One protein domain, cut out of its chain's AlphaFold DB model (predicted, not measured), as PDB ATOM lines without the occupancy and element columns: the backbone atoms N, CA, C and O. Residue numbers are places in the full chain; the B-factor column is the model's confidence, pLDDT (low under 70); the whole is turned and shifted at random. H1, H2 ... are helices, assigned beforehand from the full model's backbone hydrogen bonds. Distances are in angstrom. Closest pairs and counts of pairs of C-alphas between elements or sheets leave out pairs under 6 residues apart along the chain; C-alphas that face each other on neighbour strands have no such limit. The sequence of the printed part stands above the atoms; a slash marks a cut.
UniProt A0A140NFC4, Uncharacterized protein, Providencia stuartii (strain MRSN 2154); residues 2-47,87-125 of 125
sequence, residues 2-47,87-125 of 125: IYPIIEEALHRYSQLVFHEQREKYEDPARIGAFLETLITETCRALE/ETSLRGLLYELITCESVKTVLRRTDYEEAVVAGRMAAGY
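This is residues 2 to 47 and 87 to 125 of the 125 residues of an uncharacterized protein of Providencia stuartii (strain MRSN 2154) (UniProt A0A140NFC4). What shape is this? H1 and H2 make a helical hairpin; on the side of H2 away from H1 pack H3 and the short H5, with H4 near the first residues of H2. What is it made of? The printed part has 85 residues, with five named helices in the order H1, H2, H3, H4, H5 and no named strand; the class is all helix. How large is it? It is compact, with a radius of gyration of the C-alphas of 12.5 A, and spans 38 by 28 by 20 A.

What comes first? H1, residues 3 to 15, touches H2, residues 27 to 45, in a hairpin at a shallow tilt of 29 degrees, opposite ways; the closest C-alphas, Ala 9 and Phe 34, are 4.9 A apart. What follows? H3, residues 87 to 98, touches residues 35 to 43 of H2 alone at a steep tilt of 58 degrees, its closest C-alphas Ile 39 and Arg 91 at 6.3 A. H4, residues 101 to 109, only just touches H2, with 3 pairs of C-alphas within 8 A. H5, residues 113 to 117, touches H2, closest C-alphas Glu 36 and Val 116 at 4.7 A. What else? H2 is the hub, touching 4 helices, and H1 is apart from H3, H4 and H5. In all five helices every O i to N i+4 pair is within hydrogen-bond range.

Where does H1 begin? C-alpha 3 is at (-121.311, 460.381, -51.044). How long are the helices? H1 measures 18.4 A, H2 27.0 A, H3 16.2 A, H4 12.1 A and H5 6.3 A, ending at C-alpha 117 (-122.078, 479.688, -41.710).

Is anything missing? Residues 48 to 86 are not printed; C-alphas 47 and 87 are 9.6 A apart across the cut. Which link is long? H1 to H2, 11 residues. Where is confidence low? Residues 19 to 22 and 122 to 125 have pLDDT under 70.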
ATOM      1  N   ILE A   2    -123.591 462.672 -53.842       85.25
ATOM      2  CA  ILE A   2    -123.632 463.128 -52.434       85.25
ATOM      3  C   ILE A   2    -122.622 462.409 -51.523       85.25
ATOM      4  O   ILE A   2    -122.204 462.956 -50.512       85.25
ATOM      5  N   TYR A   3    -122.199 461.194 -51.883       89.94
ATOM      6  CA  TYR A   3    -121.311 460.381 -51.044       89.94
ATOM      7  C   TYR A   3    -119.965 461.051 -50.714       89.94
ATOM      8  O   TYR A   3    -119.648 461.093 -49.531       89.94
ATOM      9  N   PRO A   4    -119.224 461.649 -51.675       92.88
ATOM     10  CA  PRO A   4    -117.947 462.300 -51.362       92.88
ATOM     11  C   PRO A   4    -118.090 463.462 -50.371       92.88
ATOM     12  O   PRO A   4    -117.260 463.629 -49.488       92.88
ATOM     13  N   ILE A   5    -119.192 464.215 -50.471       94.38
ATOM     14  CA  ILE A   5    -119.522 465.335 -49.576       94.38
ATOM     15  C   ILE A   5    -119.699 464.824 -48.135       94.38
ATOM     16  O   ILE A   5    -119.167 465.397 -47.186       94.38
ATOM     17  N   ILE A   6    -120.435 463.720 -47.961       94.19
ATOM     18  CA  ILE A   6    -120.670 463.114 -46.642       94.19
ATOM     19  C   ILE A   6    -119.385 462.489 -46.087       94.19
ATOM     20  O   ILE A   6    -119.107 462.624 -44.896       94.19
ATOM     21  N   GLU A   7    -118.613 461.795 -46.924       94.81
ATOM     22  CA  GLU A   7    -117.348 461.172 -46.527       94.81
ATOM     23  C   GLU A   7    -116.349 462.210 -46.016       94.81
ATOM     24  O   GLU A   7    -115.772 462.003 -44.950       94.81
ATOM     25  N   GLU A   8    -116.209 463.344 -46.705       94.06
ATOM     26  CA  GLU A   8    -115.322 464.425 -46.275       94.06
ATOM     27  C   GLU A   8    -115.789 465.041 -44.949       94.06
ATOM     28  O   GLU A   8    -114.998 465.201 -44.018       94.06
ATOM     29  N   ALA A   9    -117.095 465.282 -44.788       93.88
ATOM     30  CA  ALA A   9    -117.645 465.786 -43.530       93.88
ATOM     31  C   ALA A   9    -117.391 464.819 -42.356       93.88
ATOM     32  O   ALA A   9    -116.969 465.233 -41.270       93.88
ATOM     33  N   LEU A  10    -117.595 463.513 -42.564       93.19
ATOM     34  CA  LEU A  10    -117.297 462.482 -41.564       93.19
ATOM     35  C   LEU A  10    -115.795 462.376 -41.280       93.19
ATOM     36  O   LEU A  10    -115.399 462.210 -40.122       93.19
ATOM     37  N   HIS A  11    -114.959 462.492 -42.312       91.31
ATOM     38  CA  HIS A  11    -113.513 462.508 -42.165       91.31
ATOM     39  C   HIS A  11    -113.083 463.684 -41.289       91.31
ATOM     40  O   HIS A  11    -112.392 463.478 -40.286       91.31
ATOM     41  N   ARG A  12    -113.582 464.890 -41.570       89.44
ATOM     42  CA  ARG A  12    -113.292 466.082 -40.772       89.44
ATOM     43  C   ARG A  12    -113.756 465.948 -39.324       89.44
ATOM     44  O   ARG A  12    -112.994 466.239 -38.404       89.44
ATOM     45  N   TYR A  13    -114.958 465.416 -39.097       90.19
ATOM     46  CA  TYR A  13    -115.455 465.106 -37.753       90.19
ATOM     47  C   TYR A  13    -114.532 464.138 -36.994       90.19
ATOM     48  O   TYR A  13    -114.310 464.290 -35.788       90.19
ATOM     49  N   SER A  14    -113.981 463.139 -37.692       87.19
ATOM     50  CA  SER A  14    -113.087 462.132 -37.108       87.19
ATOM     51  C   SER A  14    -111.720 462.697 -36.704       87.19
ATOM     52  O   SER A  14    -111.148 462.259 -35.707       87.19
ATOM     53  N   GLN A  15    -111.225 463.711 -37.421       85.75
ATOM     54  CA  GLN A  15    -109.970 464.395 -37.095       85.75
ATOM     55  C   GLN A  15    -110.068 465.189 -35.786       85.75
ATOM     56  O   GLN A  15    -109.071 465.381 -35.101       85.75
ATOM     57  N   LEU A  16    -111.278 465.604 -35.405       83.06
ATOM     58  CA  LEU A  16    -111.538 466.400 -34.205       83.06
ATOM     59  C   LEU A  16    -111.978 465.544 -33.013       83.06
ATOM     60  O   LEU A  16    -112.643 466.025 -32.105       83.06
ATOM     61  N   VAL A  17    -111.662 464.249 -32.982       75.31
ATOM     62  CA  VAL A  17    -112.007 463.408 -31.822       75.31
ATOM     63  C   VAL A  17    -111.044 463.659 -30.659       75.31
ATOM     64  O   VAL A  17    -111.491 463.734 -29.516       75.31
ATOM     65  N   PHE A  18    -109.749 463.830 -30.939       72.94
ATOM     66  CA  PHE A  18    -108.719 464.075 -29.929       72.94
ATOM     67  C   PHE A  18    -107.756 465.178 -30.377       72.94
ATOM     68  O   PHE A  18    -107.307 465.184 -31.520       72.94
ATOM     69  N   HIS A  19    -107.405 466.074 -29.460       67.38
ATOM     70  CA  HIS A  19    -106.247 466.953 -29.554       67.38
ATOM     71  C   HIS A  19    -104.951 466.131 -29.577       67.38
ATOM     72  O   HIS A  19    -104.918 464.978 -29.133       67.38
ATOM     73  N   GLU A  20    -103.844 466.751 -29.997       68.38
ATOM     74  CA  GLU A  20    -102.505 466.139 -29.957       68.38
ATOM     75  C   GLU A  20    -102.130 465.628 -28.550       68.38
ATOM     76  O   GLU A  20    -101.420 464.633 -28.400       68.38
ATOM     77  N   GLN A  21    -102.687 466.252 -27.507       66.31
ATOM     78  CA  GLN A  21    -102.494 465.898 -26.097       66.31
ATOM     79  C   GLN A  21    -103.468 464.817 -25.580       66.31
ATOM     80  O   GLN A  21    -103.489 464.529 -24.386       66.31
ATOM     81  N   ARG A  22    -104.258 464.185 -26.464       68.56
ATOM     82  CA  ARG A  22    -105.328 463.208 -26.150       68.56
ATOM     83  C   ARG A  22    -106.517 463.760 -25.360       68.56
ATOM     84  O   ARG A  22    -107.336 462.983 -24.870       68.56
ATOM     85  N   GLU A  23    -106.652 465.074 -25.268       70.81
ATOM     86  CA  GLU A  23    -107.881 465.699 -24.780       70.81
ATOM     87  C   GLU A  23    -108.953 465.650 -25.870       70.81
ATOM     88  O   GLU A  23    -108.640 465.703 -27.055       70.81
ATOM     89  N   LYS A  24    -110.224 465.497 -25.505       75.19
ATOM     90  CA  LYS A  24    -111.317 465.448 -26.483       75.19
ATOM     91  C   LYS A  24    -111.718 466.878 -26.850       75.19
ATOM     92  O   LYS A  24    -111.970 467.662 -25.940       75.19
ATOM     93  N   TYR A  25    -111.850 467.192 -28.140       80.44
ATOM     94  CA  TYR A  25    -112.482 468.455 -28.540       80.44
ATOM     95  C   TYR A  25    -113.917 468.516 -28.014       80.44
ATOM     96  O   TYR A  25    -114.613 467.496 -27.920       80.44
ATOM     97  N   GLU A  26    -114.384 469.727 -27.733       87.62
ATOM     98  CA  GLU A  26    -115.774 469.952 -27.363       87.62
ATOM     99  C   GLU A  26    -116.715 469.441 -28.466       87.62
ATOM    100  O   GLU A  26    -116.510 469.686 -29.658       87.62
ATOM    101  N   ASP A  27    -117.774 468.728 -28.080       89.38
ATOM    102  CA  ASP A  27    -118.739 468.180 -29.042       89.38
ATOM    103  C   ASP A  27    -119.365 469.250 -29.968       89.38
ATOM    104  O   ASP A  27    -119.513 468.962 -31.159       89.38
ATOM    105  N   PRO A  28    -119.652 470.487 -29.508       91.56
ATOM    106  CA  PRO A  28    -120.072 471.585 -30.380       91.56
ATOM    107  C   PRO A  28    -119.064 471.930 -31.483       91.56
ATOM    108  O   PRO A  28    -119.478 472.125 -32.621       91.56
ATOM    109  N   ALA A  29    -117.758 471.921 -31.196       90.44
ATOM    110  CA  ALA A  29    -116.725 472.184 -32.201       90.44
ATOM    111  C   ALA A  29    -116.687 471.077 -33.269       90.44
ATOM    112  O   ALA A  29    -116.585 471.347 -34.464       90.44
ATOM    113  N   ARG A  30    -116.839 469.819 -32.841       91.19
ATOM    114  CA  ARG A  30    -116.860 468.644 -33.726       91.19
ATOM    115  C   ARG A  30    -118.073 468.660 -34.651       91.19
ATOM    116  O   ARG A  30    -117.936 468.464 -35.855       91.19
ATOM    117  N   ILE A  31    -119.254 468.917 -34.086       92.75
ATOM    118  CA  ILE A  31    -120.501 469.065 -34.845       92.75
ATOM    119  C   ILE A  31    -120.405 470.267 -35.788       92.75
ATOM    120  O   ILE A  31    -120.795 470.156 -36.947       92.75
ATOM    121  N   GLY A  32    -119.854 471.390 -35.325       94.06
ATOM    122  CA  GLY A  32    -119.656 472.576 -36.151       94.06
ATOM    123  C   GLY A  32    -118.770 472.292 -37.362       94.06
ATOM    124  O   GLY A  32    -119.171 472.578 -38.483       94.06
ATOM    125  N   ALA A  33    -117.622 471.641 -37.174       93.06
ATOM    126  CA  ALA A  33    -116.739 471.276 -38.281       93.06
ATOM    127  C   ALA A  33    -117.392 470.298 -39.270       93.06
ATOM    128  O   ALA A  33    -117.248 470.463 -40.475       93.06
ATOM    129  N   PHE A  34    -118.154 469.315 -38.778       94.56
ATOM    130  CA  PHE A  34    -118.934 468.425 -39.643       94.56
ATOM    131  C   PHE A  34    -119.907 469.213 -40.534       94.56
ATOM    132  O   PHE A  34    -119.943 469.008 -41.745       94.56
ATOM    133  N   LEU A  35    -120.686 470.118 -39.937       96.38
ATOM    134  CA  LEU A  35    -121.678 470.920 -40.655       96.38
ATOM    135  C   LEU A  35    -121.030 471.899 -41.628       96.38
ATOM    136  O   LEU A  35    -121.497 472.038 -42.753       96.38
ATOM    137  N   GLU A  36    -119.953 472.556 -41.207       96.12
ATOM    138  CA  GLU A  36    -119.197 473.476 -42.047       96.12
ATOM    139  C   GLU A  36    -118.665 472.762 -43.288       96.12
ATOM    140  O   GLU A  36    -118.890 473.242 -44.394       96.12
ATOM    141  N   THR A  37    -118.055 471.586 -43.123       95.81
ATOM    142  CA  THR A  37    -117.531 470.804 -44.246       95.81
ATOM    143  C   THR A  37    -118.651 470.326 -45.163       95.81
ATOM    144  O   THR A  37    -118.531 470.427 -46.381       95.81
ATOM    145  N   LEU A  38    -119.780 469.882 -44.600       96.12
ATOM    146  CA  LEU A  38    -120.947 469.481 -45.386       96.12
ATOM    147  C   LEU A  38    -121.474 470.643 -46.250       96.12
ATOM    148  O   LEU A  38    -121.781 470.445 -47.425       96.12
ATOM    149  N   ILE A  39    -121.542 471.856 -45.690       96.50
ATOM    150  CA  ILE A  39    -121.958 473.072 -46.405       96.50
ATOM    151  C   ILE A  39    -120.930 473.450 -47.471       96.50
ATOM    152  O   ILE A  39    -121.308 473.679 -48.616       96.50
ATOM    153  N   THR A  40    -119.644 473.487 -47.118       95.62
ATOM    154  CA  THR A  40    -118.549 473.890 -48.009       95.62
ATOM    155  C   THR A  40    -118.447 472.971 -49.227       95.62
ATOM    156  O   THR A  40    -118.431 473.451 -50.360       95.62
ATOM    157  N   GLU A  41    -118.467 471.655 -49.025       95.50
ATOM    158  CA  GLU A  41    -118.409 470.689 -50.127       95.50
ATOM    159  C   GLU A  41    -119.692 470.694 -50.974       95.50
ATOM    160  O   GLU A  41    -119.639 470.485 -52.187       95.50
ATOM    161  N   THR A  42    -120.847 471.006 -50.374       94.88
ATOM    162  CA  THR A  42    -122.089 471.213 -51.132       94.88
ATOM    163  C   THR A  42    -122.018 472.474 -51.991       94.88
ATOM    164  O   THR A  42    -122.384 472.411 -53.159       94.88
ATOM    165  N   CYS A  43    -121.508 473.592 -51.459       94.12
ATOM    166  CA  CYS A  43    -121.310 474.817 -52.236       94.12
ATOM    167  C   CYS A  43    -120.400 474.539 -53.437       94.12
ATOM    168  O   CYS A  43    -120.808 474.791 -54.565       94.12
ATOM    169  N   ARG A  44    -119.240 473.904 -53.228       93.19
ATOM    170  CA  ARG A  44    -118.316 473.519 -54.312       93.19
ATOM    171  C   ARG A  44    -118.965 472.628 -55.367       93.19
ATOM    172  O   ARG A  44    -118.785 472.838 -56.560       93.19
ATOM    173  N   ALA A  45    -119.757 471.640 -54.951       92.38
ATOM    174  CA  ALA A  45    -120.459 470.764 -55.888       92.38
ATOM    175  C   ALA A  45    -121.514 471.498 -56.738       92.38
ATOM    176  O   ALA A  45    -121.906 470.994 -57.791       92.38
ATOM    177  N   LEU A  46    -121.978 472.659 -56.269       91.62
ATOM    178  CA  LEU A  46    -122.946 473.519 -56.939       91.62
ATOM    179  C   LEU A  46    -122.297 474.643 -57.765       91.62
ATOM    180  O   LEU A  46    -123.038 475.376 -58.415       91.62
ATOM    181  N   GLU A  47    -120.962 474.771 -57.786       93.69
ATOM    182  CA  GLU A  47    -120.213 475.751 -58.599       93.69
ATOM    183  C   GLU A  47    -120.202 475.370 -60.088       93.69
ATOM    184  O   GLU A  47    -119.160 475.135 -60.712       93.69
ATOM    185  N   GLU A  87    -122.154 483.248 -52.345       92.25
ATOM    186  CA  GLU A  87    -121.911 482.041 -51.548       92.25
ATOM    187  C   GLU A  87    -122.409 482.209 -50.100       92.25
ATOM    188  O   GLU A  87    -122.880 481.251 -49.494       92.25
ATOM    189  N   THR A  88    -122.375 483.419 -49.530       93.00
ATOM    190  CA  THR A  88    -122.775 483.638 -48.128       93.00
ATOM    191  C   THR A  88    -124.257 483.339 -47.922       93.00
ATOM    192  O   THR A  88    -124.622 482.626 -46.981       93.00
ATOM    193  N   SER A  89    -125.111 483.826 -48.823       92.62
ATOM    194  CA  SER A  89    -126.543 483.523 -48.792       92.62
ATOM    195  C   SER A  89    -126.819 482.033 -49.008       92.62
ATOM    196  O   SER A  89    -127.631 481.453 -48.279       92.62
ATOM    197  N   LEU A  90    -126.107 481.384 -49.937       93.00
ATOM    198  CA  LEU A  90    -126.231 479.940 -50.168       93.00
ATOM    199  C   LEU A  90    -125.851 479.133 -48.920       93.00
ATOM    200  O   LEU A  90    -126.582 478.228 -48.517       93.00
ATOM    201  N   ARG A  91    -124.743 479.484 -48.261       95.88
ATOM    202  CA  ARG A  91    -124.300 478.840 -47.017       95.88
ATOM    203  C   ARG A  91    -125.326 478.992 -45.901       95.88
ATOM    204  O   ARG A  91    -125.607 478.016 -45.207       95.88
ATOM    205  N   GLY A  92    -125.917 480.179 -45.753       95.56
ATOM    206  CA  GLY A  92    -127.004 480.425 -44.803       95.56
ATOM    207  C   GLY A  92    -128.229 479.549 -45.079       95.56
ATOM    208  O   GLY A  92    -128.746 478.904 -44.167       95.56
ATOM    209  N   LEU A  93    -128.651 479.447 -46.343       94.06
ATOM    210  CA  LEU A  93    -129.760 478.580 -46.748       94.06
ATOM    211  C   LEU A  93    -129.467 477.100 -46.458       94.06
ATOM    212  O   LEU A  93    -130.306 476.401 -45.892       94.06
ATOM    213  N   LEU A  94    -128.277 476.620 -46.827       94.88
ATOM    214  CA  LEU A  94    -127.866 475.240 -46.577       94.88
ATOM    215  C   LEU A  94    -127.823 474.937 -45.080       94.88
ATOM    216  O   LEU A  94    -128.332 473.898 -44.663       94.88
ATOM    217  N   TYR A  95    -127.287 475.851 -44.268       96.88
ATOM    218  CA  TYR A  95    -127.288 475.727 -42.813       96.88
ATOM    219  C   TYR A  95    -128.707 475.557 -42.263       96.88
ATOM    220  O   TYR A  95    -128.961 474.625 -41.500       96.88
ATOM    221  N   GLU A  96    -129.649 476.393 -42.695       96.44
ATOM    222  CA  GLU A  96    -131.052 476.315 -42.275       96.44
ATOM    223  C   GLU A  96    -131.736 475.003 -42.693       96.44
ATOM    224  O   GLU A  96    -132.558 474.479 -41.943       96.44
ATOM    225  N   LEU A  97    -131.382 474.446 -43.856       94.75
ATOM    226  CA  LEU A  97    -131.966 473.202 -44.375       94.75
ATOM    227  C   LEU A  97    -131.450 471.942 -43.671       94.75
ATOM    228  O   LEU A  97    -132.210 470.994 -43.475       94.75
ATOM    229  N   ILE A  98    -130.161 471.903 -43.331       93.62
ATOM    230  CA  ILE A  98    -129.503 470.687 -42.824       93.62
ATOM    231  C   ILE A  98    -129.390 470.653 -41.295       93.62
ATOM    232  O   ILE A  98    -128.999 469.627 -40.734       93.62
ATOM    233  N   THR A  99    -129.712 471.754 -40.608       94.56
ATOM    234  CA  THR A  99    -129.635 471.849 -39.145       94.56
ATOM    235  C   THR A  99    -131.003 472.049 -38.506       94.56
ATOM    236  O   THR A  99    -131.875 472.743 -39.020       94.56
ATOM    237  N   CYS A 100    -131.200 471.446 -37.334       95.12
ATOM    238  CA  CYS A 100    -132.397 471.646 -36.521       95.12
ATOM    239  C   CYS A 100    -132.127 472.615 -35.358       95.12
ATOM    240  O   CYS A 100    -130.986 472.794 -34.931       95.12
ATOM    241  N   GLU A 101    -133.186 473.202 -34.788       95.75
ATOM    242  CA  GLU A 101    -133.069 474.237 -33.744       95.75
ATOM    243  C   GLU A 101    -132.278 473.805 -32.502       95.75
ATOM    244  O   GLU A 101    -131.634 474.639 -31.861       95.75
ATOM    245  N   SER A 102    -132.279 472.516 -32.151       94.69
ATOM    246  CA  SER A 102    -131.471 472.023 -31.030       94.69
ATOM    247  C   SER A 102    -129.973 472.151 -31.314       94.69
ATOM    248  O   SER A 102    -129.227 472.599 -30.445       94.69
ATOM    249  N   VAL A 103    -129.541 471.828 -32.535       94.31
ATOM    250  CA  VAL A 103    -128.150 471.983 -32.980       94.31
ATOM    251  C   VAL A 103    -127.784 473.460 -33.080       94.31
ATOM    252  O   VAL A 103    -126.766 473.863 -32.518       94.31
ATOM    253  N   LYS A 104    -128.647 474.288 -33.686       96.12
ATOM    254  CA  LYS A 104    -128.431 475.743 -33.762       96.12
ATOM    255  C   LYS A 104    -128.279 476.368 -32.379       96.12
ATOM    256  O   LYS A 104    -127.357 477.136 -32.134       96.12
ATOM    257  N   THR A 105    -129.124 475.974 -31.424       96.25
ATOM    258  CA  THR A 105    -129.047 476.451 -30.033       96.25
ATOM    259  C   THR A 105    -127.705 476.114 -29.381       96.25
ATOM    260  O   THR A 105    -127.149 476.946 -28.666       96.25
ATOM    261  N   VAL A 106    -127.180 474.905 -29.601       95.06
ATOM    262  CA  VAL A 106    -125.874 474.497 -29.064       95.06
ATOM    263  C   VAL A 106    -124.746 475.319 -29.688       95.06
ATOM    264  O   VAL A 106    -123.906 475.842 -28.955       95.06
ATOM    265  N   LEU A 107    -124.756 475.490 -31.011       95.12
ATOM    266  CA  LEU A 107    -123.734 476.256 -31.732       95.12
ATOM    267  C   LEU A 107    -123.764 477.747 -31.376       95.12
ATOM    268  O   LEU A 107    -122.710 478.342 -31.195       95.12
ATOM    269  N   ARG A 108    -124.950 478.338 -31.181       95.75
ATOM    270  CA  ARG A 108    -125.112 479.722 -30.695       95.75
ATOM    271  C   ARG A 108    -124.529 479.934 -29.307       95.75
ATOM    272  O   ARG A 108    -123.892 480.940 -29.055       95.75
ATOM    273  N   ARG A 109    -124.754 478.988 -28.391       94.56
ATOM    274  CA  ARG A 109    -124.254 479.076 -27.005       94.56
ATOM    275  C   ARG A 109    -122.739 478.922 -26.892       94.56
ATOM    276  O   ARG A 109    -122.200 479.177 -25.821       94.56
ATOM    277  N   THR A 110    -122.099 478.440 -27.949       92.19
ATOM    278  CA  THR A 110    -120.658 478.175 -28.023       92.19
ATOM    279  C   THR A 110    -119.970 479.030 -29.084       92.19
ATOM    280  O   THR A 110    -118.827 478.760 -29.426       92.19
ATOM    281  N   ASP A 111    -120.665 480.044 -29.614       92.06
ATOM    282  CA  ASP A 111    -120.175 480.984 -30.629       92.06
ATOM    283  C   ASP A 111    -119.676 480.331 -31.941       92.06
ATOM    284  O   ASP A 111    -118.996 480.961 -32.749       92.06
ATOM    285  N   TYR A 112    -120.061 479.076 -32.208       93.69
ATOM    286  CA  TYR A 112    -119.668 478.344 -33.417       93.69
ATOM    287  C   TYR A 112    -120.634 478.526 -34.595       93.69
ATOM    288  O   TYR A 112    -120.252 478.230 -35.723       93.69
ATOM    289  N   GLU A 113    -121.868 479.006 -34.386       95.19
ATOM    290  CA  GLU A 113    -122.846 479.158 -35.485       95.19
ATOM    291  C   GLU A 113    -122.306 480.061 -36.605       95.19
ATOM    292  O   GLU A 113    -122.289 479.656 -37.767       95.19
ATOM    293  N   GLU A 114    -121.786 481.243 -36.260       93.94
ATOM    294  CA  GLU A 114    -121.229 482.173 -37.249       93.94
ATOM    295  C   GLU A 114    -120.015 481.572 -37.973       93.94
ATOM    296  O   GLU A 114    -119.863 481.737 -39.183       93.94
ATOM    297  N   ALA A 115    -119.163 480.832 -37.258       93.38
ATOM    298  CA  ALA A 115    -117.998 480.179 -37.847       93.38
ATOM    299  C   ALA A 115    -118.394 479.087 -38.855       93.38
ATOM    300  O   ALA A 115    -117.765 478.976 -39.908       93.38
ATOM    301  N   VAL A 116    -119.457 478.327 -38.579       94.69
ATOM    302  CA  VAL A 116    -120.009 477.328 -39.508       94.69
ATOM    303  C   VAL A 116    -120.552 477.998 -40.767       94.69
ATOM    304  O   VAL A 116    -120.148 477.653 -41.884       94.69
ATOM    305  N   VAL A 117    -121.432 478.987 -40.592       94.75
ATOM    306  CA  VAL A 117    -122.078 479.688 -41.710       94.75
ATOM    307  C   VAL A 117    -121.044 480.417 -42.565       94.75
ATOM    308  O   VAL A 117    -121.141 480.382 -43.784       94.75
ATOM    309  N   ALA A 118    -120.000 480.990 -41.964       93.19
ATOM    310  CA  ALA A 118    -118.950 481.699 -42.692       93.19
ATOM    311  C   ALA A 118    -117.861 480.794 -43.300       93.19
ATOM    312  O   ALA A 118    -116.972 481.312 -43.970       93.19
ATOM    313  N   GLY A 119    -117.864 479.478 -43.045       90.62
ATOM    314  CA  GLY A 119    -116.804 478.583 -43.544       90.62
ATOM    315  C   GLY A 119    -115.460 478.780 -42.848       90.62
ATOM    316  O   GLY A 119    -114.402 478.637 -43.452       90.62
ATOM    317  N   ARG A 120    -115.492 479.178 -41.573       88.25
ATOM    318  CA  ARG A 120    -114.317 479.558 -40.774       88.25
ATOM    319  C   ARG A 120    -114.126 478.673 -39.544       88.25
ATOM    320  O   ARG A 120    -113.502 479.100 -38.576       88.25
ATOM    321  N   MET A 121    -114.651 477.446 -39.561       86.69
ATOM    322  CA  MET A 121    -114.376 476.475 -38.500       86.69
ATOM    323  C   MET A 121    -112.896 476.078 -38.533       86.69
ATOM    324  O   MET A 121    -112.467 475.232 -39.319       86.69
ATOM    325  N   ALA A 122    -112.098 476.694 -37.664       66.50
ATOM    326  CA  ALA A 122    -110.740 476.247 -37.418       66.50
ATOM    327  C   ALA A 122    -110.795 474.915 -36.658       66.50
ATOM    328  O   ALA A 122    -111.384 474.824 -35.581       66.50
ATOM    329  N   ALA A 123    -110.151 473.880 -37.200       54.31
ATOM    330  CA  ALA A 123    -109.664 472.815 -36.336       54.31
ATOM    331  C   ALA A 123    -108.653 473.484 -35.403       54.31
ATOM    332  O   ALA A 123    -107.698 474.075 -35.904       54.31
ATOM    333  N   GLY A 124    -108.928 473.500 -34.096       46.12
ATOM    334  CA  GLY A 124    -108.042 474.131 -33.119       46.12
ATOM    335  C   GLY A 124    -106.591 473.713 -33.364       46.12
ATOM    336  O   GLY A 124    -106.318 472.528 -33.549       46.12
ATOM    337  N   TYR A 125    -105.701 474.698 -33.439       33.31
ATOM    338  CA  TYR A 125    -104.256 474.479 -33.421       33.31
ATOM    339  C   TYR A 125    -103.788 474.325 -31.976       33.31
ATOM    340  O   TYR A 125    -104.301 475.083 -31.120       33.31
TER     341      TYR A 125